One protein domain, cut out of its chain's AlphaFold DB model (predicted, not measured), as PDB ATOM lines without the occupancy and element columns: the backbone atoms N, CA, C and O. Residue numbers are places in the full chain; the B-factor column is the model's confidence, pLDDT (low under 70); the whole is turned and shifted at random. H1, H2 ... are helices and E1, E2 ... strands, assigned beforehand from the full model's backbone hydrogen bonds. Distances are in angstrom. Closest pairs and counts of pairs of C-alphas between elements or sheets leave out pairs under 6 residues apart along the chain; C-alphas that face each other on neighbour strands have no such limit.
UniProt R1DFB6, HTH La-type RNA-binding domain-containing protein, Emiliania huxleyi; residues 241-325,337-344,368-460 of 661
ATOM      1  N   SER A 241      25.490  15.425  32.788       91.81
ATOM      2  CA  SER A 241      24.148  14.830  32.686       91.81
ATOM      3  C   SER A 241      23.759  14.579  31.223       91.81
ATOM      4  O   SER A 241      23.912  15.455  30.370       91.81
ATOM      5  N   LEU A 242      23.289  13.369  30.917       92.75
ATOM      6  CA  LEU A 242      22.970  12.910  29.563       92.75
ATOM      7  C   LEU A 242      21.542  12.382  29.493       92.75
ATOM      8  O   LEU A 242      21.119  11.636  30.375       92.75
ATOM      9  N   MET A 243      20.833  12.727  28.423       92.25
ATOM     10  CA  MET A 243      19.402  12.474  28.324       92.25
ATOM     11  C   MET A 243      18.991  11.928  26.942       92.25
ATOM     12  O   MET A 243      19.420  12.477  25.930       92.25
ATOM     13  N   THR A 244      18.211  10.833  26.892       91.81
ATOM     14  CA  THR A 244      17.715  10.158  25.663       91.81
ATOM     15  C   THR A 244      16.187   9.934  25.700       91.81
ATOM     16  O   THR A 244      15.622   9.624  26.737       91.81
ATOM     17  N   PHE A 245      15.476  10.208  24.605       92.31
ATOM     18  CA  PHE A 245      14.027  10.490  24.533       92.31
ATOM     19  C   PHE A 245      13.707  10.622  23.063       92.31
ATOM     20  O   PHE A 245      14.133  11.545  22.358       92.31
ATOM     21  N   ASN A 246      12.955   9.645  22.617       92.19
ATOM     22  CA  ASN A 246      12.275   9.715  21.361       92.19
ATOM     23  C   ASN A 246      11.060  10.643  21.517       92.19
ATOM     24  O   ASN A 246      10.215  10.432  22.385       92.19
ATOM     25  N   LEU A 247      10.988  11.679  20.683       91.62
ATOM     26  CA  LEU A 247       9.962  12.722  20.757       91.62
ATOM     27  C   LEU A 247       8.678  12.382  19.991       91.62
ATOM     28  O   LEU A 247       7.772  13.216  19.961       91.62
ATOM     29  N   LEU A 248       8.599  11.192  19.382       91.12
ATOM     30  CA  LEU A 248       7.491  10.752  18.540       91.12
ATOM     31  C   LEU A 248       7.258  11.727  17.369       91.12
ATOM     32  O   LEU A 248       6.566  12.744  17.481       91.12
ATOM     33  N   ALA A 249       7.881  11.437  16.225       88.69
ATOM     34  CA  ALA A 249       7.837  12.316  15.058       88.69
ATOM     35  C   ALA A 249       6.392  12.620  14.614       88.69
ATOM     36  O   ALA A 249       5.558  11.723  14.552       88.69
ATOM     37  N   ASP A 250       6.103  13.876  14.260       90.50
ATOM     38  CA  ASP A 250       4.736  14.328  13.948       90.50
ATOM     39  C   ASP A 250       4.082  13.590  12.771       90.50
ATOM     40  O   ASP A 250       2.902  13.257  12.788       90.50
ATOM     41  N   MET A 251       4.877  13.200  11.778       88.19
ATOM     42  CA  MET A 251       4.391  12.371  10.670       88.19
ATOM     43  C   MET A 251       3.962  10.950  11.081       88.19
ATOM     44  O   MET A 251       3.402  10.226  10.262       88.19
ATOM     45  N   LEU A 252       4.225  10.540  12.325       86.75
ATOM     46  CA  LEU A 252       3.809   9.259  12.899       86.75
ATOM     47  C   LEU A 252       2.649   9.405  13.901       86.75
ATOM     48  O   LEU A 252       2.153   8.392  14.384       86.75
ATOM     49  N   THR A 253       2.180  10.624  14.201       86.81
ATOM     50  CA  THR A 253       1.129  10.887  15.205       86.81
ATOM     51  C   THR A 253      -0.277  10.974  14.624       86.81
ATOM     52  O   THR A 253      -1.019  11.912  14.905       86.81
ATOM     53  N   TYR A 254      -0.667   9.996  13.812       81.44
ATOM     54  CA  TYR A 254      -2.026   9.907  13.274       81.44
ATOM     55  C   TYR A 254      -2.957   9.129  14.220       81.44
ATOM     56  O   TYR A 254      -2.527   8.240  14.956       81.44
ATOM     57  N   CYS A 255      -4.245   9.480  14.225       78.00
ATOM     58  CA  CYS A 255      -5.227   8.989  15.199       78.00
ATOM     59  C   CYS A 255      -5.379   7.459  15.196       78.00
ATOM     60  O   CYS A 255      -5.648   6.865  16.238       78.00
ATOM     61  N   GLU A 256      -5.178   6.796  14.055       83.06
ATOM     62  CA  GLU A 256      -5.220   5.336  13.960       83.06
ATOM     63  C   GLU A 256      -4.066   4.671  14.714       83.06
ATOM     64  O   GLU A 256      -4.278   3.596  15.273       83.06
ATOM     65  N   ALA A 257      -2.893   5.320  14.751       82.38
ATOM     66  CA  ALA A 257      -1.714   4.880  15.494       82.38
ATOM     67  C   ALA A 257      -1.790   5.193  16.992       82.38
ATOM     68  O   ALA A 257      -0.926   4.734  17.734       82.38
ATOM     69  N   PHE A 258      -2.792   5.955  17.453       88.19
ATOM     70  CA  PHE A 258      -3.013   6.297  18.866       88.19
ATOM     71  C   PHE A 258      -4.507   6.553  19.165       88.19
ATOM     72  O   PHE A 258      -4.871   7.646  19.596       88.19
ATOM     73  N   PRO A 259      -5.408   5.563  19.005       85.88
ATOM     74  CA  PRO A 259      -6.854   5.768  19.106       85.88
ATOM     75  C   PRO A 259      -7.322   6.025  20.546       85.88
ATOM     76  O   PRO A 259      -8.483   6.357  20.776       85.88
ATOM     77  N   HIS A 260      -6.446   5.827  21.536       83.50
ATOM     78  CA  HIS A 260      -6.690   6.190  22.932       83.50
ATOM     79  C   HIS A 260      -6.380   7.660  23.233       83.50
ATOM     80  O   HIS A 260      -6.849   8.156  24.257       83.50
ATOM     81  N   ALA A 261      -5.592   8.334  22.391       86.31
ATOM     82  CA  ALA A 261      -5.229   9.733  22.555       86.31
ATOM     83  C   ALA A 261      -6.218  10.628  21.792       86.31
ATOM     84  O   ALA A 261      -6.624  10.320  20.675       86.31
ATOM     85  N   GLU A 262      -6.613  11.752  22.392       84.62
ATOM     86  CA  GLU A 262      -7.386  12.765  21.672       84.62
ATOM     87  C   GLU A 262      -6.494  13.466  20.638       84.62
ATOM     88  O   GLU A 262      -5.317  13.717  20.898       84.62
ATOM     89  N   GLU A 263      -7.065  13.853  19.495       87.12
ATOM     90  CA  GLU A 263      -6.348  14.511  18.391       87.12
ATOM     91  C   GLU A 263      -5.549  15.740  18.855       87.12
ATOM     92  O   GLU A 263      -4.395  15.931  18.469       87.12
ATOM     93  N   ARG A 264      -6.108  16.535  19.776       87.00
ATOM     94  CA  ARG A 264      -5.417  17.703  20.342       87.00
ATOM     95  C   ARG A 264      -4.132  17.342  21.103       87.00
ATOM     96  O   ARG A 264      -3.235  18.174  21.174       87.00
ATOM     97  N   HIS A 265      -4.034  16.132  21.664       85.50
ATOM     98  CA  HIS A 265      -2.832  15.656  22.364       85.50
ATOM     99  C   HIS A 265      -1.774  15.132  21.393       85.50
ATOM    100  O   HIS A 265      -0.599  15.083  21.739       85.50
ATOM    101  N   LEU A 266      -2.191  14.732  20.191       90.00
ATOM    102  CA  LEU A 266      -1.300  14.301  19.117       90.00
ATOM    103  C   LEU A 266      -0.762  15.488  18.309       90.00
ATOM    104  O   LEU A 266       0.300  15.375  17.703       90.00
ATOM    105  N   ALA A 267      -1.440  16.636  18.349       90.62
ATOM    106  CA  ALA A 267      -1.023  17.844  17.649       90.62
ATOM    107  C   ALA A 267       0.394  18.296  18.049       90.62
ATOM    108  O   ALA A 267       0.688  18.506  19.231       90.62
ATOM    109  N   TRP A 268       1.254  18.518  17.049       92.38
ATOM    110  CA  TRP A 268       2.642  18.937  17.253       92.38
ATOM    111  C   TRP A 268       2.831  20.125  18.203       92.38
ATOM    112  O   TRP A 268       3.625  19.983  19.131       92.38
ATOM    113  N   PRO A 269       2.119  21.267  18.058       91.12
ATOM    114  CA  PRO A 269       2.356  22.422  18.924       91.12
ATOM    115  C   PRO A 269       2.126  22.097  20.397       91.12
ATOM    116  O   PRO A 269       2.907  22.506  21.250       91.12
ATOM    117  N   HIS A 270       1.092  21.300  20.679       87.25
ATOM    118  CA  HIS A 270       0.798  20.866  22.032       87.25
ATOM    119  C   HIS A 270       1.927  19.992  22.572       87.25
ATOM    120  O   HIS A 270       2.477  20.324  23.612       87.25
ATOM    121  N   ARG A 271       2.319  18.926  21.860       91.62
ATOM    122  CA  ARG A 271       3.389  18.011  22.302       91.62
ATOM    123  C   ARG A 271       4.725  18.726  22.479       91.62
ATOM    124  O   ARG A 271       5.391  18.501  23.488       91.62
ATOM    125  N   LEU A 272       5.084  19.604  21.545       89.50
ATOM    126  CA  LEU A 272       6.329  20.368  21.560       89.50
ATOM    127  C   LEU A 272       6.478  21.197  22.841       89.50
ATOM    128  O   LEU A 272       7.541  21.166  23.455       89.50
ATOM    129  N   GLU A 273       5.426  21.889  23.286       84.19
ATOM    130  CA  GLU A 273       5.465  22.660  24.539       84.19
ATOM    131  C   GLU A 273       5.820  21.781  25.748       84.19
ATOM    132  O   GLU A 273       6.557  22.204  26.637       84.19
ATOM    133  N   LEU A 274       5.333  20.539  25.776       83.81
ATOM    134  CA  LEU A 274       5.520  19.621  26.910       83.81
ATOM    135  C   LEU A 274       6.904  18.995  26.850       83.81
ATOM    136  O   LEU A 274       7.535  18.799  27.882       83.81
ATOM    137  N   GLN A 275       7.373  18.695  25.640       87.69
ATOM    138  CA  GLN A 275       8.721  18.196  25.397       87.69
ATOM    139  C   GLN A 275       9.764  19.239  25.800       87.69
ATOM    140  O   GLN A 275      10.717  18.899  26.494       87.69
ATOM    141  N   ILE A 276       9.558  20.511  25.438       83.12
ATOM    142  CA  ILE A 276      10.419  21.617  25.877       83.12
ATOM    143  C   ILE A 276      10.386  21.728  27.401       83.12
ATOM    144  O   ILE A 276      11.446  21.733  28.018       83.12
ATOM    145  N   ALA A 277       9.197  21.741  28.009       77.31
ATOM    146  CA  ALA A 277       9.070  21.831  29.461       77.31
ATOM    147  C   ALA A 277       9.772  20.668  30.191       77.31
ATOM    148  O   ALA A 277      10.430  20.897  31.203       77.31
ATOM    149  N   GLU A 278       9.682  19.438  29.675       83.38
ATOM    150  CA  GLU A 278      10.384  18.269  30.223       83.38
ATOM    151  C   GLU A 278      11.910  18.426  30.106       83.38
ATOM    152  O   GLU A 278      12.632  18.198  31.075       83.38
ATOM    153  N   ILE A 279      12.421  18.857  28.950       84.06
ATOM    154  CA  ILE A 279      13.865  19.049  28.742       84.06
ATOM    155  C   ILE A 279      14.399  20.189  29.622       84.06
ATOM    156  O   ILE A 279      15.456  20.049  30.240       84.06
ATOM    157  N   GLU A 280      13.680  21.309  29.709       78.44
ATOM    158  CA  GLU A 280      14.053  22.461  30.537       78.44
ATOM    159  C   GLU A 280      14.017  22.142  32.031       78.44
ATOM    160  O   GLU A 280      14.874  22.619  32.776       78.44
ATOM    161  N   LEU A 281      13.060  21.318  32.464       77.31
ATOM    162  CA  LEU A 281      12.939  20.882  33.851       77.31
ATOM    163  C   LEU A 281      14.201  20.158  34.328       77.31
ATOM    164  O   LEU A 281      14.697  20.435  35.421       77.31
ATOM    165  N   HIS A 282      14.704  19.229  33.517       79.88
ATOM    166  CA  HIS A 282      15.878  18.428  33.869       79.88
ATOM    167  C   HIS A 282      17.192  19.111  33.517       79.88
ATOM    168  O   HIS A 282      18.220  18.783  34.105       79.88
ATOM    169  N   ALA A 283      17.152  20.061  32.580       80.38
ATOM    170  CA  ALA A 283      18.284  20.851  32.125       80.38
ATOM    171  C   ALA A 283      19.547  19.980  31.930       80.38
ATOM    172  O   ALA A 283      20.541  20.171  32.641       80.38
ATOM    173  N   PRO A 284      19.535  19.011  30.998       82.06
ATOM    174  CA  PRO A 284      20.677  18.133  30.797       82.06
ATOM    175  C   PRO A 284      21.877  18.890  30.220       82.06
ATOM    176  O   PRO A 284      21.746  19.917  29.543       82.06
ATOM    177  N   SER A 285      23.069  18.358  30.464       75.81
ATOM    178  CA  SER A 285      24.321  18.865  29.912       75.81
ATOM    179  C   SER A 285      24.434  18.566  28.419       75.81
ATOM    180  O   SER A 285      24.911  19.402  27.646       75.81
ATOM    181  N   ALA A 286      23.975  17.381  28.016       69.06
ATOM    182  CA  ALA A 286      23.843  16.963  26.632       69.06
ATOM    183  C   ALA A 286      22.593  16.095  26.440       69.06
ATOM    184  O   ALA A 286      22.182  15.342  27.322       69.06
ATOM    185  N   TRP A 287      22.003  16.191  25.257       65.31
ATOM    186  CA  TRP A 287      20.786  15.486  24.891       65.31
ATOM    187  C   TRP A 287      20.867  15.066  23.414       65.31
ATOM    188  O   TRP A 287      20.792  15.938  22.548       65.31
ATOM    189  N   PRO A 288      21.025  13.772  23.086       54.56
ATOM    190  CA  PRO A 288      20.733  13.244  21.755       54.56
ATOM    191  C   PRO A 288      19.264  12.782  21.642       54.56
ATOM    192  O   PRO A 288      18.828  11.840  22.299       54.56
ATOM    193  N   ALA A 289      18.485  13.432  20.778       42.03
ATOM    194  CA  ALA A 289      17.162  12.995  20.346       42.03
ATOM    195  C   ALA A 289      17.294  12.030  19.162       42.03
ATOM    196  O   ALA A 289      18.035  12.313  18.215       42.03
ATOM    197  N   VAL A 290      16.548  10.925  19.206       40.97
ATOM    198  CA  VAL A 290      16.523   9.899  18.155       40.97
ATOM    199  C   VAL A 290      15.095   9.755  17.623       40.97
ATOM    200  O   VAL A 290      14.252   9.252  18.359       40.97
ATOM    201  N   GLN A 291      14.831  10.211  16.385       44.44
ATOM    202  CA  GLN A 291      13.843   9.696  15.404       44.44
ATOM    203  C   GLN A 291      13.575  10.695  14.255       44.44
ATOM    204  O   GLN A 291      13.577  11.902  14.475       44.44
ATOM    205  N   ILE A 292      13.315  10.163  13.042       45.38
ATOM    206  CA  ILE A 292      13.223  10.865  11.734       45.38
ATOM    207  C   ILE A 292      14.127  12.104  11.708       45.38
ATOM    208  O   ILE A 292      13.698  13.252  11.787       45.38
ATOM    209  N   GLY A 293      15.424  11.811  11.651       59.12
ATOM    210  CA  GLY A 293      16.480  12.736  12.040       59.12
ATOM    211  C   GLY A 293      17.016  12.404  13.432       59.12
ATOM    212  O   GLY A 293      16.391  11.702  14.219       59.12
ATOM    213  N   ASN A 294      18.222  12.878  13.726       74.75
ATOM    214  CA  ASN A 294      18.744  12.908  15.087       74.75
ATOM    215  C   ASN A 294      19.189  14.331  15.370       74.75
ATOM    216  O   ASN A 294      19.780  14.975  14.502       74.75
ATOM    217  N   ALA A 295      18.952  14.797  16.587       77.56
ATOM    218  CA  ALA A 295      19.424  16.097  17.029       77.56
ATOM    219  C   ALA A 295      20.235  15.917  18.303       77.56
ATOM    220  O   ALA A 295      19.772  15.266  19.230       77.56
ATOM    221  N   VAL A 296      21.431  16.494  18.362       81.62
ATOM    222  CA  VAL A 296      22.234  16.507  19.587       81.62
ATOM    223  C   VAL A 296      22.350  17.944  20.058       81.62
ATOM    224  O   VAL A 296      22.878  18.790  19.340       81.62
ATOM    225  N   TYR A 297      21.863  18.205  21.262       83.69
ATOM    226  CA  TYR A 297      21.987  19.482  21.948       83.69
ATOM    227  C   TYR A 297      22.988  19.344  23.088       83.69
ATOM    228  O   TYR A 297      23.108  18.287  23.706       83.69
ATOM    229  N   TRP A 298      23.708  20.421  23.381       88.44
ATOM    230  CA  TRP A 298      24.610  20.496  24.524       88.44
ATOM    231  C   TRP A 298      24.588  21.895  25.121       88.44
ATOM    232  O   TRP A 298      24.340  22.895  24.437       88.44
ATOM    233  N   ARG A 299      24.875  21.979  26.417       83.19
ATOM    234  CA  ARG A 299      24.985  23.253  27.111       83.19
ATOM    235  C   ARG A 299      26.313  23.914  26.755       83.19
ATOM    236  O   ARG A 299      27.374  23.428  27.130       83.19
ATOM    237  N   ARG A 300      26.258  25.071  26.090       83.75
ATOM    238  CA  ARG A 300      27.458  25.828  25.676       83.75
ATOM    239  C   ARG A 300      28.364  26.263  26.830       83.75
ATOM    240  O   ARG A 300      29.548  26.472  26.615       83.75
ATOM    241  N   SER A 301      27.820  26.426  28.037       84.31
ATOM    242  CA  SER A 301      28.634  26.751  29.217       84.31
ATOM    243  C   SER A 301      29.473  25.572  29.714       84.31
ATOM    244  O   SER A 301      30.382  25.782  30.507       84.31
ATOM    245  N   GLU A 302      29.167  24.347  29.277       83.88
ATOM    246  CA  GLU A 302      29.861  23.121  29.685       83.88
ATOM    247  C   GLU A 302      30.648  22.504  28.530       83.88
ATOM    248  O   GLU A 302      31.763  22.035  28.744       83.88
ATOM    249  N   PHE A 303      30.096  22.551  27.313       85.81
ATOM    250  CA  PHE A 303      30.648  21.887  26.140       85.81
ATOM    251  C   PHE A 303      30.833  22.824  24.948       85.81
ATOM    252  O   PHE A 303      29.949  23.609  24.594       85.81
ATOM    253  N   GLU A 304      31.959  22.646  24.264       88.44
ATOM    254  CA  GLU A 304      32.222  23.187  22.931       88.44
ATOM    255  C   GLU A 304      32.193  22.059  21.890       88.44
ATOM    256  O   GLU A 304      32.739  20.972  22.121       88.44
ATOM    257  N   LEU A 305      31.555  22.316  20.741       88.06
ATOM    258  CA  LEU A 305      31.578  21.391  19.611       88.06
ATOM    259  C   LEU A 305      32.945  21.453  18.945       88.06
ATOM    260  O   LEU A 305      33.308  22.478  18.374       88.06
ATOM    261  N   LEU A 306      33.667  20.338  18.974       87.38
ATOM    262  CA  LEU A 306      34.925  20.223  18.244       87.38
ATOM    263  C   LEU A 306      34.725  19.762  16.804       87.38
ATOM    264  O   LEU A 306      35.346  20.277  15.881       87.38
ATOM    265  N   GLU A 307      33.910  18.727  16.639       87.12
ATOM    266  CA  GLU A 307      33.822  17.959  15.408       87.12
ATOM    267  C   GLU A 307      32.455  17.280  15.335       87.12
ATOM    268  O   GLU A 307      31.932  16.792  16.346       87.12
ATOM    269  N   HIS A 308      31.887  17.244  14.131       83.12
ATOM    270  CA  HIS A 308      30.652  16.532  13.834       83.12
ATOM    271  C   HIS A 308      30.945  15.426  12.830       83.12
ATOM    272  O   HIS A 308      31.292  15.691  11.681       83.12
ATOM    273  N   VAL A 309      30.780  14.181  13.274       79.88
ATOM    274  CA  VAL A 309      30.951  13.003  12.426       79.88
ATOM    275  C   VAL A 309      29.585  12.356  12.233       79.88
ATOM    276  O   VAL A 309      28.962  11.885  13.185       79.88
ATOM    277  N   THR A 310      29.104  12.347  10.990       79.88
ATOM    278  CA  THR A 310      27.869  11.650  10.604       79.88
ATOM    279  C   THR A 310      28.230  10.431   9.782       79.88
ATOM    280  O   THR A 310      28.888  10.548   8.748       79.88
ATOM    281  N   VAL A 311      27.761   9.265  10.215       77.12
ATOM    282  CA  VAL A 311      28.042   8.004   9.535       77.12
ATOM    283  C   VAL A 311      26.723   7.346   9.137       77.12
ATOM    284  O   VAL A 311      25.991   6.854   9.999       77.12
ATOM    285  N   PRO A 312      26.376   7.345   7.837       76.62
ATOM    286  CA  PRO A 312      25.189   6.655   7.361       76.62
ATOM    287  C   PRO A 312      25.361   5.151   7.568       76.62
ATOM    288  O   PRO A 312      26.266   4.540   6.993       76.62
ATOM    289  N   ILE A 313      24.483   4.558   8.380       69.56
ATOM    290  CA  ILE A 313      24.518   3.127   8.716       69.56
ATOM    291  C   ILE A 313      24.554   2.289   7.444       69.56
ATOM    292  O   ILE A 313      25.350   1.368   7.333       69.56
ATOM    293  N   ASN A 314      23.738   2.643   6.450       71.19
ATOM    294  CA  ASN A 314      23.702   1.946   5.173       71.19
ATOM    295  C   ASN A 314      25.054   1.973   4.450       71.19
ATOM    296  O   ASN A 314      25.417   0.968   3.864       71.19
ATOM    297  N   LYS A 315      25.826   3.066   4.503       73.12
ATOM    298  CA  LYS A 315      27.152   3.118   3.868       73.12
ATOM    299  C   LYS A 315      28.144   2.196   4.572       73.12
ATOM    300  O   LYS A 315      28.877   1.488   3.892       73.12
ATOM    301  N   VAL A 316      28.126   2.162   5.906       69.50
ATOM    302  CA  VAL A 316      28.985   1.258   6.692       69.50
ATOM    303  C   VAL A 316      28.574  -0.192   6.495       69.50
ATOM    304  O   VAL A 316      29.424  -1.035   6.245       69.50
ATOM    305  N   LEU A 317      27.275  -0.483   6.549       64.62
ATOM    306  CA  LEU A 317      26.763  -1.830   6.338       64.62
ATOM    307  C   LEU A 317      26.989  -2.296   4.905       64.62
ATOM    308  O   LEU A 317      27.399  -3.429   4.726       64.62
ATOM    309  N   VAL A 318      26.799  -1.454   3.888       68.56
ATOM    310  CA  VAL A 318      27.101  -1.807   2.490       68.56
ATOM    311  C   VAL A 318      28.595  -2.067   2.302       68.56
ATOM    312  O   VAL A 318      28.946  -3.035   1.636       68.56
ATOM    313  N   ALA A 319      29.467  -1.267   2.924       64.31
ATOM    314  CA  ALA A 319      30.909  -1.515   2.911       64.31
ATOM    315  C   ALA A 319      31.284  -2.814   3.651       64.31
ATOM    316  O   ALA A 319      32.136  -3.562   3.180       64.31
ATOM    317  N   ALA A 320      30.617  -3.119   4.769       55.88
ATOM    318  CA  ALA A 320      30.804  -4.357   5.525       55.88
ATOM    319  C   ALA A 320      30.178  -5.589   4.836       55.88
ATOM    320  O   ALA A 320      30.631  -6.709   5.050       55.88
ATOM    321  N   CYS A 321      29.160  -5.391   3.992       55.38
ATOM    322  CA  CYS A 321      28.432  -6.418   3.236       55.38
ATOM    323  C   CYS A 321      28.859  -6.475   1.759       55.38
ATOM    324  O   CYS A 321      28.037  -6.786   0.892       55.38
ATOM    325  N   ALA A 322      30.117  -6.147   1.448       54.81
ATOM    326  CA  ALA A 322      30.662  -6.288   0.096       54.81
ATOM    327  C   ALA A 322      30.665  -7.755  -0.403       54.81
ATOM    328  O   ALA A 322      30.799  -7.989  -1.599       54.81
ATOM    329  N   ASP A 323      30.455  -8.724   0.495       52.69
ATOM    330  CA  ASP A 323      30.155 -10.128   0.197       52.69
ATOM    331  C   ASP A 323      28.627 -10.386   0.117       52.69
ATOM    332  O   ASP A 323      27.859 -10.044   1.023       52.69
ATOM    333  N   GLU A 324      28.198 -11.030  -0.973       48.50
ATOM    334  CA  GLU A 324      26.808 -11.369  -1.317       48.50
ATOM    335  C   GLU A 324      26.121 -12.253  -0.251       48.50
ATOM    336  O   GLU A 324      24.918 -12.103  -0.013       48.50
ATOM    337  N   GLN A 325      26.860 -13.128   0.449       54.72
ATOM    338  CA  GLN A 325      26.310 -14.004   1.502       54.72
ATOM    339  C   GLN A 325      25.955 -13.247   2.789       54.72
ATOM    340  O   GLN A 325      24.988 -13.582   3.485       54.72
ATOM    341  N   ILE A 337      27.239  -2.701  15.331       53.16
ATOM    342  CA  ILE A 337      28.498  -2.710  14.562       53.16
ATOM    343  C   ILE A 337      28.905  -1.289  14.133       53.16
ATOM    344  O   ILE A 337      30.086  -0.957  14.066       53.16
ATOM    345  N   VAL A 338      27.932  -0.405  13.883       56.34
ATOM    346  CA  VAL A 338      28.206   0.987  13.487       56.34
ATOM    347  C   VAL A 338      28.834   1.791  14.626       56.34
ATOM    348  O   VAL A 338      29.684   2.639  14.361       56.34
ATOM    349  N   ALA A 339      28.477   1.512  15.884       52.72
ATOM    350  CA  ALA A 339      29.064   2.191  17.040       52.72
ATOM    351  C   ALA A 339      30.595   2.003  17.119       52.72
ATOM    352  O   ALA A 339      31.303   2.889  17.593       52.72
ATOM    353  N   GLU A 340      31.111   0.886  16.601       56.59
ATOM    354  CA  GLU A 340      32.542   0.583  16.561       56.59
ATOM    355  C   GLU A 340      33.268   1.290  15.409       56.59
ATOM    356  O   GLU A 340      34.283   1.952  15.638       56.59
ATOM    357  N   HIS A 341      32.731   1.213  14.186       54.72
ATOM    358  CA  HIS A 341      33.356   1.807  12.994       54.72
ATOM    359  C   HIS A 341      33.554   3.329  13.134       54.72
ATOM    360  O   HIS A 341      34.500   3.909  12.605       54.72
ATOM    361  N   VAL A 342      32.672   3.976  13.898       52.78
ATOM    362  CA  VAL A 342      32.712   5.411  14.202       52.78
ATOM    363  C   VAL A 342      33.751   5.750  15.277       52.78
ATOM    364  O   VAL A 342      34.356   6.820  15.230       52.78
ATOM    365  N   ALA A 343      33.978   4.857  16.245       51.03
ATOM    366  CA  ALA A 343      34.975   5.064  17.293       51.03
ATOM    367  C   ALA A 343      36.414   4.967  16.749       51.03
ATOM    368  O   ALA A 343      37.312   5.603  17.304       51.03
ATOM    369  N   PHE A 344      36.626   4.213  15.660       52.81
ATOM    370  CA  PHE A 344      37.943   3.968  15.065       52.81
ATOM    371  C   PHE A 344      37.870   3.809  13.532       52.81
ATOM    372  O   PHE A 344      37.925   2.686  13.030       52.81
ATOM    373  N   ALA A 368      33.304  -2.794  26.126       82.50
ATOM    374  CA  ALA A 368      32.096  -3.027  26.892       82.50
ATOM    375  C   ALA A 368      31.359  -1.699  27.115       82.50
ATOM    376  O   ALA A 368      31.956  -0.700  27.534       82.50
ATOM    377  N   PHE A 369      30.059  -1.712  26.846       88.12
ATOM    378  CA  PHE A 369      29.135  -0.654  27.224       88.12
ATOM    379  C   PHE A 369      28.175  -1.194  28.274       88.12
ATOM    380  O   PHE A 369      27.765  -2.352  28.207       88.12
ATOM    381  N   THR A 370      27.790  -0.334  29.209       91.38
ATOM    382  CA  THR A 370      26.822  -0.661  30.257       91.38
ATOM    383  C   THR A 370      25.672   0.335  30.202       91.38
ATOM    384  O   THR A 370      25.897   1.533  30.010       91.38
ATOM    385  N   SER A 371      24.436  -0.132  30.383       95.12
ATOM    386  CA  SER A 371      23.289   0.755  30.600       95.12
ATOM    387  C   SER A 371      23.451   1.497  31.923       95.12
ATOM    388  O   SER A 371      23.666   0.885  32.972       95.12
ATOM    389  N   ALA A 372      23.337   2.826  31.891       95.06
ATOM    390  CA  ALA A 372      23.364   3.641  33.100       95.06
ATOM    391  C   ALA A 372      22.234   3.262  34.068       95.06
ATOM    392  O   ALA A 372      22.434   3.300  35.279       95.06
ATOM    393  N   TYR A 373      21.072   2.863  33.542       94.50
ATOM    394  CA  TYR A 373      19.934   2.445  34.355       94.50
ATOM    395  C   TYR A 373      20.191   1.102  35.026       94.50
ATOM    396  O   TYR A 373      20.091   1.042  36.247       94.50
ATOM    397  N   ALA A 374      20.633   0.080  34.286       92.56
ATOM    398  CA  ALA A 374      21.013  -1.199  34.887       92.56
ATOM    399  C   ALA A 374      22.111  -1.043  35.948       92.56
ATOM    400  O   ALA A 374      22.037  -1.645  37.016       92.56
ATOM    401  N   ALA A 375      23.106  -0.184  35.701       93.00
ATOM    402  CA  ALA A 375      24.178   0.072  36.660       93.00
ATOM    403  C   ALA A 375      23.688   0.725  37.967       93.00
ATOM    404  O   ALA A 375      24.235   0.439  39.031       93.00
ATOM    405  N   VAL A 376      22.686   1.610  37.904       90.94
ATOM    406  CA  VAL A 376      22.174   2.345  39.075       90.94
ATOM    407  C   VAL A 376      21.045   1.589  39.777       90.94
ATOM    408  O   VAL A 376      21.015   1.522  41.003       90.94
ATOM    409  N   LEU A 377      20.115   1.008  39.026       88.19
ATOM    410  CA  LEU A 377      18.936   0.327  39.565       88.19
ATOM    411  C   LEU A 377      19.185  -1.157  39.860       88.19
ATOM    412  O   LEU A 377      18.393  -1.766  40.572       88.19
ATOM    413  N   GLY A 378      20.269  -1.730  39.330       89.75
ATOM    414  CA  GLY A 378      20.563  -3.163  39.388       89.75
ATOM    415  C   GLY A 378      19.864  -3.988  38.302       89.75
ATOM    416  O   GLY A 378      20.193  -5.160  38.144       89.75
ATOM    417  N   ASP A 379      18.937  -3.384  37.554       90.31
ATOM    418  CA  ASP A 379      18.219  -3.993  36.432       90.31
ATOM    419  C   ASP A 379      17.793  -2.910  35.422       90.31
ATOM    420  O   ASP A 379      17.783  -1.714  35.739       90.31
ATOM    421  N   GLU A 380      17.458  -3.313  34.201       93.56
ATOM    422  CA  GLU A 380      16.894  -2.394  33.211       93.56
ATOM    423  C   GLU A 380      15.482  -1.946  33.617       93.56
ATOM    424  O   GLU A 380      14.765  -2.667  34.319       93.56
ATOM    425  N   PRO A 381      15.025  -0.762  33.166       90.25
ATOM    426  CA  PRO A 381      13.632  -0.389  33.341       90.25
ATOM    427  C   PRO A 381      12.711  -1.446  32.730       90.25
ATOM    428  O   PRO A 381      13.040  -2.047  31.708       90.25
ATOM    429  N   LEU A 382      11.525  -1.626  33.315       88.81
ATOM    430  CA  LEU A 382      10.516  -2.539  32.766       88.81
ATOM    431  C   LEU A 382      10.075  -2.121  31.359       88.81
ATOM    432  O   LEU A 382       9.790  -2.966  30.511       88.81
ATOM    433  N   PHE A 383      10.000  -0.812  31.122       93.56
ATOM    434  CA  PHE A 383       9.665  -0.256  29.826       93.56
ATOM    435  C   PHE A 383      10.209   1.162  29.661       93.56
ATOM    436  O   PHE A 383      10.328   1.928  30.619       93.56
ATOM    437  N   THR A 384      10.479   1.516  28.410       93.94
ATOM    438  CA  THR A 384      10.773   2.884  27.964       93.94
ATOM    439  C   THR A 384       9.875   3.306  26.806       93.94
ATOM    440  O   THR A 384       9.710   4.497  26.582       93.94
ATOM    441  N   ASN A 385       9.184   2.351  26.170       93.69
ATOM    442  CA  ASN A 385       8.034   2.562  25.292       93.69
ATOM    443  C   ASN A 385       6.802   1.847  25.869       93.69
ATOM    444  O   ASN A 385       6.908   0.716  26.356       93.69
ATOM    445  N   PHE A 386       5.638   2.500  25.820       92.19
ATOM    446  CA  PHE A 386       4.392   1.931  26.343       92.19
ATOM    447  C   PHE A 386       3.202   2.263  25.436       92.19
ATOM    448  O   PHE A 386       2.424   3.188  25.691       92.19
ATOM    449  N   THR A 387       3.035   1.483  24.372       88.12
ATOM    450  CA  THR A 387       1.933   1.625  23.409       88.12
ATOM    451  C   THR A 387       0.811   0.615  23.670       88.12
ATOM    452  O   THR A 387       1.021  -0.488  24.181       88.12
ATOM    453  N   GLY A 388      -0.427   1.018  23.370       76.56
ATOM    454  CA  GLY A 388      -1.621   0.214  23.638       76.56
ATOM    455  C   GLY A 388      -1.913  -0.904  22.656       76.56
ATOM    456  O   GLY A 388      -1.270  -0.991  21.615       76.56
ATOM    457  N   PRO A 389      -2.907  -1.763  22.963       64.25
ATOM    458  CA  PRO A 389      -3.414  -2.762  22.045       64.25
ATOM    459  C   PRO A 389      -4.121  -2.035  20.903       64.25
ATOM    460  O   PRO A 389      -5.319  -1.763  20.940       64.25
ATOM    461  N   GLN A 390      -3.355  -1.677  19.886       60.22
ATOM    462  CA  GLN A 390      -3.887  -1.414  18.564       60.22
ATOM    463  C   GLN A 390      -3.870  -2.685  17.744       60.22
ATOM    464  O   GLN A 390      -3.236  -3.674  18.118       60.22
ATOM    465  N   ARG A 391      -4.620  -2.658  16.636       50.41
ATOM    466  CA  ARG A 391      -4.679  -3.760  15.676       50.41
ATOM    467  C   ARG A 391      -3.255  -4.296  15.456       50.41
ATOM    468  O   ARG A 391      -2.358  -3.487  15.211       50.41
ATOM    469  N   PRO A 392      -3.036  -5.618  15.581       50.19
ATOM    470  CA  PRO A 392      -1.730  -6.216  15.352       50.19
ATOM    471  C   PRO A 392      -1.109  -5.664  14.062       50.19
ATOM    472  O   PRO A 392      -1.822  -5.569  13.057       50.19
ATOM    473  N   PRO A 393       0.179  -5.280  14.082       52.22
ATOM    474  CA  PRO A 393       1.204  -5.724  15.036       52.22
ATOM    475  C   PRO A 393       1.604  -4.716  16.140       52.22
ATOM    476  O   PRO A 393       2.556  -4.984  16.865       52.22
ATOM    477  N   CYS A 394       0.939  -3.566  16.282       58.59
ATOM    478  CA  CYS A 394       1.531  -2.381  16.933       58.59
ATOM    479  C   CYS A 394       1.446  -2.306  18.474       58.59
ATOM    480  O   CYS A 394       1.586  -1.220  19.026       58.59
ATOM    481  N   GLN A 395       1.226  -3.420  19.182       75.75
ATOM    482  CA  GLN A 395       1.297  -3.415  20.647       75.75
ATOM    483  C   GLN A 395       2.737  -3.663  21.091       75.75
ATOM    484  O   GLN A 395       3.265  -4.760  20.897       75.75
ATOM    485  N   PHE A 396       3.353  -2.673  21.734       85.25
ATOM    486  CA  PHE A 396       4.666  -2.845  22.334       85.25
ATOM    487  C   PHE A 396       4.746  -2.172  23.707       85.25
ATOM    488  O   PHE A 396       4.546  -0.969  23.859       85.25
ATOM    489  N   VAL A 397       5.065  -2.977  24.715       90.25
ATOM    490  CA  VAL A 397       5.471  -2.507  26.039       90.25
ATOM    491  C   VAL A 397       6.814  -3.148  26.322       90.25
ATOM    492  O   VAL A 397       6.921  -4.375  26.339       90.25
ATOM    493  N   GLY A 398       7.836  -2.324  26.503       90.00
ATOM    494  CA  GLY A 398       9.178  -2.816  26.768       90.00
ATOM    495  C   GLY A 398      10.233  -1.730  26.669       90.00
ATOM    496  O   GLY A 398       9.940  -0.553  26.438       90.00
ATOM    497  N   THR A 399      11.476  -2.141  26.871       93.12
ATOM    498  CA  THR A 399      12.631  -1.243  26.883       93.12
ATOM    499  C   THR A 399      13.278  -1.215  25.506       93.12
ATOM    500  O   THR A 399      13.721  -2.241  24.996       93.12
ATOM    501  N   LEU A 400      13.262  -0.037  24.883       90.25
ATOM    502  CA  LEU A 400      13.852   0.241  23.567       90.25
ATOM    503  C   LEU A 400      14.958   1.291  23.643       90.25
ATOM    504  O   LEU A 400      15.910   1.239  22.868       90.25
ATOM    505  N   ASP A 401      14.818   2.239  24.565       93.00
ATOM    506  CA  ASP A 401      15.777   3.311  24.788       93.00
ATOM    507  C   ASP A 401      16.771   2.950  25.888       93.00
ATOM    508  O   ASP A 401      16.415   2.316  26.883       93.00
ATOM    509  N   TYR A 402      18.010   3.411  25.718       93.25
ATOM    510  CA  TYR A 402      19.105   3.199  26.659       93.25
ATOM    511  C   TYR A 402      19.962   4.462  26.776       93.25
ATOM    512  O   TYR A 402      20.067   5.259  25.840       93.25
ATOM    513  N   VAL A 403      20.643   4.604  27.914       92.81
ATOM    514  CA  VAL A 403      21.788   5.512  28.075       92.81
ATOM    515  C   VAL A 403      23.030   4.647  28.267       92.81
ATOM    516  O   VAL A 403      23.328   4.208  29.377       92.81
ATOM    517  N   LEU A 404      23.723   4.348  27.168       91.62
ATOM    518  CA  LEU A 404      24.900   3.478  27.178       91.62
ATOM    519  C   LEU A 404      26.156   4.264  27.550       91.62
ATOM    520  O   LEU A 404      26.485   5.273  26.929       91.62
ATOM    521  N   CYS A 405      26.881   3.772  28.549       89.56
ATOM    522  CA  CYS A 405      28.105   4.379  29.054       89.56
ATOM    523  C   CYS A 405      29.289   3.432  28.849       89.56
ATOM    524  O   CYS A 405      29.192   2.233  29.102       89.56
ATOM    525  N   SER A 406      30.424   3.975  28.405       89.94
ATOM    526  CA  SER A 406      31.706   3.254  28.439       89.94
ATOM    527  C   SER A 406      32.275   3.216  29.862       89.94
ATOM    528  O   SER A 406      31.882   4.028  30.698       89.94
ATOM    529  N   SER A 407      33.297   2.390  30.098       88.56
ATOM    530  CA  SER A 407      34.025   2.302  31.376       88.56
ATOM    531  C   SER A 407      34.669   3.612  31.864       88.56
ATOM    532  O   SER A 407      35.063   3.705  33.023       88.56
ATOM    533  N   HIS A 408      34.770   4.640  31.014       89.06
ATOM    534  CA  HIS A 408      35.251   5.969  31.408       89.06
ATOM    535  C   HIS A 408      34.240   6.771  32.238       89.06
ATOM    536  O   HIS A 408      34.624   7.754  32.872       89.06
ATOM    537  N   PHE A 409      32.968   6.367  32.235       91.31
ATOM    538  CA  PHE A 409      31.906   7.014  32.993       91.31
ATOM    539  C   PHE A 409      31.359   6.067  34.056       91.31
ATOM    540  O   PHE A 409      31.095   4.897  33.790       91.31
ATOM    541  N   ALA A 410      31.156   6.599  35.255       92.69
ATOM    542  CA  ALA A 410      30.467   5.935  36.346       92.69
ATOM    543  C   ALA A 410      29.067   6.556  36.495       92.69
ATOM    544  O   ALA A 410      28.967   7.730  36.875       92.69
ATOM    545  N   PRO A 411      27.986   5.813  36.195       93.81
ATOM    546  CA  PRO A 411      26.624   6.257  36.457       93.81
ATOM    547  C   PRO A 411      26.424   6.564  37.943       93.81
ATOM    548  O   PRO A 411      26.589   5.701  38.802       93.81
ATOM    549  N   ALA A 412      26.098   7.815  38.248       91.25
ATOM    550  CA  ALA A 412      25.922   8.307  39.606       91.25
ATOM    551  C   ALA A 412      24.455   8.297  40.024       91.25
ATOM    552  O   ALA A 412      24.154   7.949  41.160       91.25
ATOM    553  N   ARG A 413      23.541   8.726  39.146       91.75
ATOM    554  CA  ARG A 413      22.089   8.731  39.393       91.75
ATOM    555  C   ARG A 413      21.338   8.593  38.078       91.75
ATOM    556  O   ARG A 413      21.848   9.035  37.050       91.75
ATOM    557  N   VAL A 414      20.122   8.066  38.115       93.19
ATOM    558  CA  VAL A 414      19.221   8.058  36.951       93.19
ATOM    559  C   VAL A 414      17.849   8.600  37.310       93.19
ATOM    560  O   VAL A 414      17.446   8.563  38.470       93.19
ATOM    561  N   LEU A 415      17.130   9.122  36.325       90.19
ATOM    562  CA  LEU A 415      15.768   9.606  36.508       90.19
ATOM    563  C   LEU A 415      14.813   8.440  36.747       90.19
ATOM    564  O   LEU A 415      14.720   7.534  35.919       90.19
ATOM    565  N   GLN A 416      14.081   8.486  37.861       86.31
ATOM    566  CA  GLN A 416      13.036   7.515  38.162       86.31
ATOM    567  C   GLN A 416      11.946   7.575  37.092       86.31
ATOM    568  O   GLN A 416      11.284   8.601  36.924       86.31
ATOM    569  N   LEU A 417      11.730   6.457  36.401       88.00
ATOM    570  CA  LEU A 417      10.625   6.333  35.458       88.00
ATOM    571  C   LEU A 417       9.303   6.100  36.207       88.00
ATOM    572  O   LEU A 417       9.320   5.500  37.293       88.00
ATOM    573  N   PRO A 418       8.165   6.570  35.659       82.00
ATOM    574  CA  PRO A 418       6.850   6.275  36.215       82.00
ATOM    575  C   PRO A 418       6.611   4.763  36.276       82.00
ATOM    576  O   PRO A 418       7.086   4.008  35.428       82.00
ATOM    577  N   SER A 419       5.844   4.321  37.274       80.50
ATOM    578  CA  SER A 419       5.423   2.924  37.350       80.50
ATOM    579  C   SER A 419       4.454   2.581  36.219       80.50
ATOM    580  O   SER A 419       3.779   3.448  35.656       80.50
ATOM    581  N   GLU A 420       4.340   1.288  35.920       82.69
ATOM    582  CA  GLU A 420       3.346   0.782  34.976       82.69
ATOM    583  C   GLU A 420       1.928   1.219  35.359       82.69
ATOM    584  O   GLU A 420       1.178   1.666  34.494       82.69
ATOM    585  N   ASP A 421       1.583   1.171  36.651       74.50
ATOM    586  CA  ASP A 421       0.294   1.652  37.146       74.50
ATOM    587  C   ASP A 421       0.067   3.109  36.737       74.50
ATOM    588  O   ASP A 421      -0.951   3.405  36.111       74.50
ATOM    589  N   THR A 422       1.038   3.996  36.990       74.81
ATOM    590  CA  THR A 422       0.987   5.423  36.619       74.81
ATOM    591  C   THR A 422       0.832   5.646  35.116       74.81
ATOM    592  O   THR A 422       0.170   6.596  34.707       74.81
ATOM    593  N   VAL A 423       1.378   4.780  34.265       80.19
ATOM    594  CA  VAL A 423       1.191   4.901  32.810       80.19
ATOM    595  C   VAL A 423      -0.166   4.338  32.370       80.19
ATOM    596  O   VAL A 423      -0.886   4.969  31.592       80.19
ATOM    597  N   ARG A 424      -0.599   3.207  32.942       80.25
ATOM    598  CA  ARG A 424      -1.918   2.588  32.688       80.25
ATOM    599  C   ARG A 424      -3.082   3.447  33.151       80.25
ATOM    600  O   ARG A 424      -4.185   3.350  32.610       80.25
ATOM    601  N   LEU A 425      -2.842   4.326  34.112       71.44
ATOM    602  CA  LEU A 425      -3.754   5.384  34.511       71.44
ATOM    603  C   LEU A 425      -4.211   6.216  33.280       71.44
ATOM    604  O   LEU A 425      -5.403   6.530  33.182       71.44
ATOM    605  N   GLY A 426      -3.319   6.521  32.330       69.69
ATOM    606  CA  GLY A 426      -3.608   7.164  31.034       69.69
ATOM    607  C   GLY A 426      -3.998   6.196  29.910       69.69
ATOM    608  O   GLY A 426      -4.087   6.597  28.752       69.69
ATOM    609  N   ARG A 427      -4.258   4.926  30.246       82.75
ATOM    610  CA  ARG A 427      -4.322   3.755  29.358       82.75
ATOM    611  C   ARG A 427      -2.960   3.422  28.749       82.75
ATOM    612  O   ARG A 427      -2.424   2.370  29.088       82.75
ATOM    613  N   PHE A 428      -2.424   4.294  27.893       88.25
ATOM    614  CA  PHE A 428      -1.165   4.112  27.155       88.25
ATOM    615  C   PHE A 428      -0.502   5.459  26.853       88.25
ATOM    616  O   PHE A 428      -1.067   6.507  27.157       88.25
ATOM    617  N   LEU A 429       0.686   5.439  26.252       91.00
ATOM    618  CA  LEU A 429       1.382   6.633  25.779       91.00
ATOM    619  C   LEU A 429       1.125   6.879  24.272       91.00
ATOM    620  O   LEU A 429       0.834   5.920  23.549       91.00
ATOM    621  N   PRO A 430       1.180   8.136  23.786       91.62
ATOM    622  CA  PRO A 430       1.169   9.372  24.569       91.62
ATOM    623  C   PRO A 430      -0.169   9.540  25.307       91.62
ATOM    624  O   PRO A 430      -1.194   8.982  24.902       91.62
ATOM    625  N   SER A 431      -0.171  10.293  26.406       83.50
ATOM    626  CA  SER A 431      -1.394  10.581  27.165       83.50
ATOM    627  C   SER A 431      -1.316  11.875  27.971       83.50
ATOM    628  O   SER A 431      -0.240  12.354  28.324       83.50
ATOM    629  N   GLU A 432      -2.496  12.432  28.257       71.81
ATOM    630  CA  GLU A 432      -2.671  13.667  29.033       71.81
ATOM    631  C   GLU A 432      -3.355  13.421  30.405       71.81
ATOM    632  O   GLU A 432      -3.289  14.245  31.294       71.81
ATOM    633  N   ARG A 433      -4.006  12.273  30.634       59.50
ATOM    634  CA  ARG A 433      -4.939  12.006  31.757       59.50
ATOM    635  C   ARG A 433      -5.950  13.138  32.070       59.50
ATOM    636  O   ARG A 433      -5.653  14.195  32.608       59.50
ATOM    637  N   LEU A 434      -7.247  12.871  31.912       44.91
ATOM    638  CA  LEU A 434      -8.003  12.010  32.831       44.91
ATOM    639  C   LEU A 434      -9.219  11.380  32.138       44.91
ATOM    640  O   LEU A 434      -9.868  12.008  31.312       44.91
ATOM    641  N   ALA A 435      -9.612  10.193  32.610       40.81
ATOM    642  CA  ALA A 435     -10.896   9.547  32.320       40.81
ATOM    643  C   ALA A 435     -12.137  10.318  32.839       40.81
ATOM    644  O   ALA A 435     -13.239   9.815  32.692       40.81
ATOM    645  N   THR A 436     -11.952  11.510  33.417       45.34
ATOM    646  CA  THR A 436     -12.905  12.635  33.549       45.34
ATOM    647  C   THR A 436     -12.197  13.726  34.368       45.34
ATOM    648  O   THR A 436     -12.055  13.549  35.580       45.34
ATOM    649  N   PRO A 437     -11.699  14.821  33.768       36.44
ATOM    650  CA  PRO A 437     -11.125  15.941  34.512       36.44
ATOM    651  C   PRO A 437     -12.177  17.033  34.804       36.44
ATOM    652  O   PRO A 437     -13.058  17.269  33.975       36.44
ATOM    653  N   PRO A 438     -12.091  17.772  35.931       37.16
ATOM    654  CA  PRO A 438     -12.690  19.101  36.027       37.16
ATOM    655  C   PRO A 438     -11.906  20.106  35.149       37.16
ATOM    656  O   PRO A 438     -10.709  19.924  34.925       37.16
ATOM    657  N   PRO A 439     -12.525  21.201  34.666       39.22
ATOM    658  CA  PRO A 439     -12.131  21.834  33.400       39.22
ATOM    659  C   PRO A 439     -10.814  22.637  33.359       39.22
ATOM    660  O   PRO A 439     -10.596  23.323  32.366       39.22
ATOM    661  N   LYS A 440      -9.965  22.665  34.400       38.75
ATOM    662  CA  LYS A 440      -8.814  23.607  34.463       38.75
ATOM    663  C   LYS A 440      -7.595  23.128  35.275       38.75
ATOM    664  O   LYS A 440      -6.927  23.938  35.910       38.75
ATOM    665  N   ALA A 441      -7.291  21.833  35.294       36.81
ATOM    666  CA  ALA A 441      -6.099  21.304  35.967       36.81
ATOM    667  C   ALA A 441      -4.988  21.007  34.942       36.81
ATOM    668  O   ALA A 441      -5.262  20.338  33.956       36.81
ATOM    669  N   ALA A 442      -3.752  21.473  35.176       40.19
ATOM    670  CA  ALA A 442      -2.598  21.165  34.322       40.19
ATOM    671  C   ALA A 442      -2.304  19.647  34.335       40.19
ATOM    672  O   ALA A 442      -2.059  19.115  35.413       40.19
ATOM    673  N   PRO A 443      -2.397  18.939  33.206       44.69
ATOM    674  CA  PRO A 443      -2.271  17.486  33.191       44.69
ATOM    675  C   PRO A 443      -0.836  16.994  33.419       44.69
ATOM    676  O   PRO A 443       0.114  17.715  33.111       44.69
ATOM    677  N   GLU A 444      -0.696  15.759  33.912       51.53
ATOM    678  CA  GLU A 444       0.510  14.948  33.710       51.53
ATOM    679  C   GLU A 444       0.614  14.639  32.215       51.53
ATOM    680  O   GLU A 444      -0.325  14.138  31.600       51.53
ATOM    681  N   ARG A 445       1.743  14.994  31.613       75.38
ATOM    682  CA  ARG A 445       1.866  15.117  30.164       75.38
ATOM    683  C   ARG A 445       2.934  14.166  29.657       75.38
ATOM    684  O   ARG A 445       4.119  14.399  29.876       75.38
ATOM    685  N   PHE A 446       2.517  13.113  28.963       88.00
ATOM    686  CA  PHE A 446       3.424  12.271  28.194       88.00
ATOM    687  C   PHE A 446       3.248  12.599  26.705       88.00
ATOM    688  O   PHE A 446       2.356  12.045  26.061       88.00
ATOM    689  N   PRO A 447       4.063  13.515  26.146       91.50
ATOM    690  CA  PRO A 447       3.940  13.983  24.759       91.50
ATOM    691  C   PRO A 447       4.513  13.011  23.720       91.50
ATOM    692  O   PRO A 447       4.664  13.372  22.554       91.50
ATOM    693  N   SER A 448       4.916  11.821  24.146       93.44
ATOM    694  CA  SER A 448       5.533  10.789  23.323       93.44
ATOM    695  C   SER A 448       5.051   9.426  23.802       93.44
ATOM    696  O   SER A 448       4.618   9.289  24.947       93.44
ATOM    697  N   ASP A 449       5.122   8.431  22.926       93.06
ATOM    698  CA  ASP A 449       4.941   7.019  23.253       93.06
ATOM    699  C   ASP A 449       6.149   6.407  23.990       93.06
ATOM    700  O   ASP A 449       6.070   5.289  24.507       93.06
ATOM    701  N   HIS A 450       7.239   7.173  24.084       94.19
ATOM    702  CA  HIS A 450       8.436   6.869  24.856       94.19
ATOM    703  C   HIS A 450       8.553   7.719  26.127       94.19
ATOM    704  O   HIS A 450       7.979   8.804  26.240       94.19
ATOM    705  N   LEU A 451       9.342   7.236  27.084       93.25
ATOM    706  CA  LEU A 451       9.730   7.962  28.288       93.25
ATOM    707  C   LEU A 451      11.139   8.551  28.139       93.25
ATOM    708  O   LEU A 451      12.017   7.893  27.580       93.25
ATOM    709  N   PRO A 452      11.396   9.758  28.673       93.12
ATOM    710  CA  PRO A 452      12.743  10.298  28.713       93.12
ATOM    711  C   PRO A 452      13.597   9.537  29.732       93.12
ATOM    712  O   PRO A 452      13.210   9.355  30.887       93.12
ATOM    713  N   LEU A 453      14.792   9.148  29.312       94.56
ATOM    714  CA  LEU A 453      15.858   8.638  30.158       94.56
ATOM    715  C   LEU A 453      16.848   9.756  30.450       94.56
ATOM    716  O   LEU A 453      17.268  10.466  29.542       94.56
ATOM    717  N   LEU A 454      17.268   9.887  31.703       93.94
ATOM    718  CA  LEU A 454      18.291  10.844  32.124       93.94
ATOM    719  C   LEU A 454      19.254  10.139  33.069       93.94
ATOM    720  O   LEU A 454      18.829   9.517  34.043       93.94
ATOM    721  N   ALA A 455      20.548  10.281  32.812       94.44
ATOM    722  CA  ALA A 455      21.604   9.780  33.674       94.44
ATOM    723  C   ALA A 455      22.572  10.901  34.053       94.44
ATOM    724  O   ALA A 455      23.010  11.691  33.219       94.44
ATOM    725  N   HIS A 456      22.936  10.937  35.328       93.25
ATOM    726  CA  HIS A 456      24.037  11.730  35.853       93.25
ATOM    727  C   HIS A 456      25.275  10.847  35.903       93.25
ATOM    728  O   HIS A 456      25.243   9.776  36.509       93.25
ATOM    729  N   LEU A 457      26.352  11.293  35.271       93.31
ATOM    730  CA  LEU A 457      27.576  10.536  35.060       93.31
ATOM    731  C   LEU A 457      28.754  11.277  35.695       93.31
ATOM    732  O   LEU A 457      28.903  12.490  35.539       93.31
ATOM    733  N   ASN A 458      29.610  10.523  36.374       93.00
ATOM    734  CA  ASN A 458      30.912  10.989  36.838       93.00
ATOM    735  C   ASN A 458      32.000  10.413  35.940       93.00
ATOM    736  O   ASN A 458      31.846   9.307  35.414       93.00
ATOM    737  N   PHE A 459      33.132  11.097  35.812       89.94
ATOM    738  CA  PHE A 459      34.316  10.444  35.260       89.94
ATOM    739  C   PHE A 459      34.797   9.360  36.229       89.94
ATOM    740  O   PHE A 459      34.920   9.593  37.435       89.94
ATOM    741  N   ALA A 460      35.059   8.160  35.715       84.88
ATOM    742  CA  ALA A 460      35.562   7.062  36.531       84.88
ATOM    743  C   ALA A 460      36.912   7.457  37.159       84.88
ATOM    744  O   ALA A 460      37.870   7.788  36.453       84.88
TER     745      ALA A 460
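What this domain is: This is residues 241 to 325, 337 to 344 and 368 to 460 of the 661 residues of the protein "HTH La-type RNA-binding domain-containing protein" of Emiliania huxleyi (UniProt R1DFB6). A small sheet of E1, E8 and E7 has H5 packed over E7 and the hairpin of E2 and E3 beside E1; long loops, residues 245 to 262, 378 to 403 and 425 to 452, run out from the strands toward an end that holds H1 and H6. E4, H3 and H4 form a loosely joined arm, and residues 436 to 441 stick out. The printed part has 186 residues with six named helices and eight named strands, in the order E1 H1 H2 E2 E3 E4 H3 H4 E5 H5 E6 E7 H6 E8. The class is mixed, helices and strands, with under half of the residues in named elements. The whole is compact, with a radius of gyration of the C-alphas of 18.4 A and spans of 56 by 44 by 32 A.

How they stand to each other: E1, residues 241 to 244, is an edge strand, antiparallel to the inner strand E8, residues 453 to 459, with N 244 and O 453 at 2.8 A. E8 is antiparallel to the other edge strand, E7, residues 409 to 415, with N 410 and O 458 at 2.8 A. This sheet is only just strongly twisted, with C-alphas up to 4.2 A off its best plane. H1, residues 263 to 266, and H2, residues 268 to 282, are close but not clearly touching, the closest C-alphas, of His 265 and Arg 271, being 6.7 A apart. H2 only grazes the sheet, with residues 279 to 282. E2, residues 286 to 290, and E3, residues 294 to 298, form an antiparallel hairpin, with N 289 and O 295 at 2.7 A. The closest C-alphas of E1 and E2, of Met 243 and Trp 287, are 4.8 A apart. E4, residues 303 to 310, pairs with no named strand and bends by 64 degrees at residue 306. H3, residues 313 to 320, and H4, residues 337 to 343, touch about perpendicular at 85 degrees, closest at the C-alphas of Ile 313 and Val 338, 6.4 A. E5, residues 369 to 371, and E6, residues 404 to 406, are antiparallel, with N 405 and O 370 at 2.8 A. H5, residues 372 to 377, is on the sheet over E7 at a height of 7.2 A, with closest C-alphas Ala 372 and Pro 411, 5.4 A. H6, residues 420 to 424, is not on that sheet. Every O i to N i+4 pair is within hydrogen-bond range in H3, H5 and H6; H2 has 10 of 11 and H4 2 of 3, and H1 is too short for such a pair.

Where its parts are: E1 begins at C-alpha 241, (24.148, 14.830, 32.686). H2 measures 21.2 A, E4 18.8 A, E7 16.7 A and E8 19.2 A; E8 ends at C-alpha 459, (34.316, 10.444, 35.260).

The domain as a whole: The two farthest C-alphas, of Asp 323 and Pro 438, are 63.0 A apart. Residues 326 to 336 and 345 to 367 are not printed, with C-alpha gaps of 17.4 A and 14.9 A. The links E1 to H1, H5 to E6 and H6 to E8 are long. Mean pLDDT of the printed part is 78.5, with 46 residues under 70, among them 316 to 325, 337 to 344 and 433 to 444.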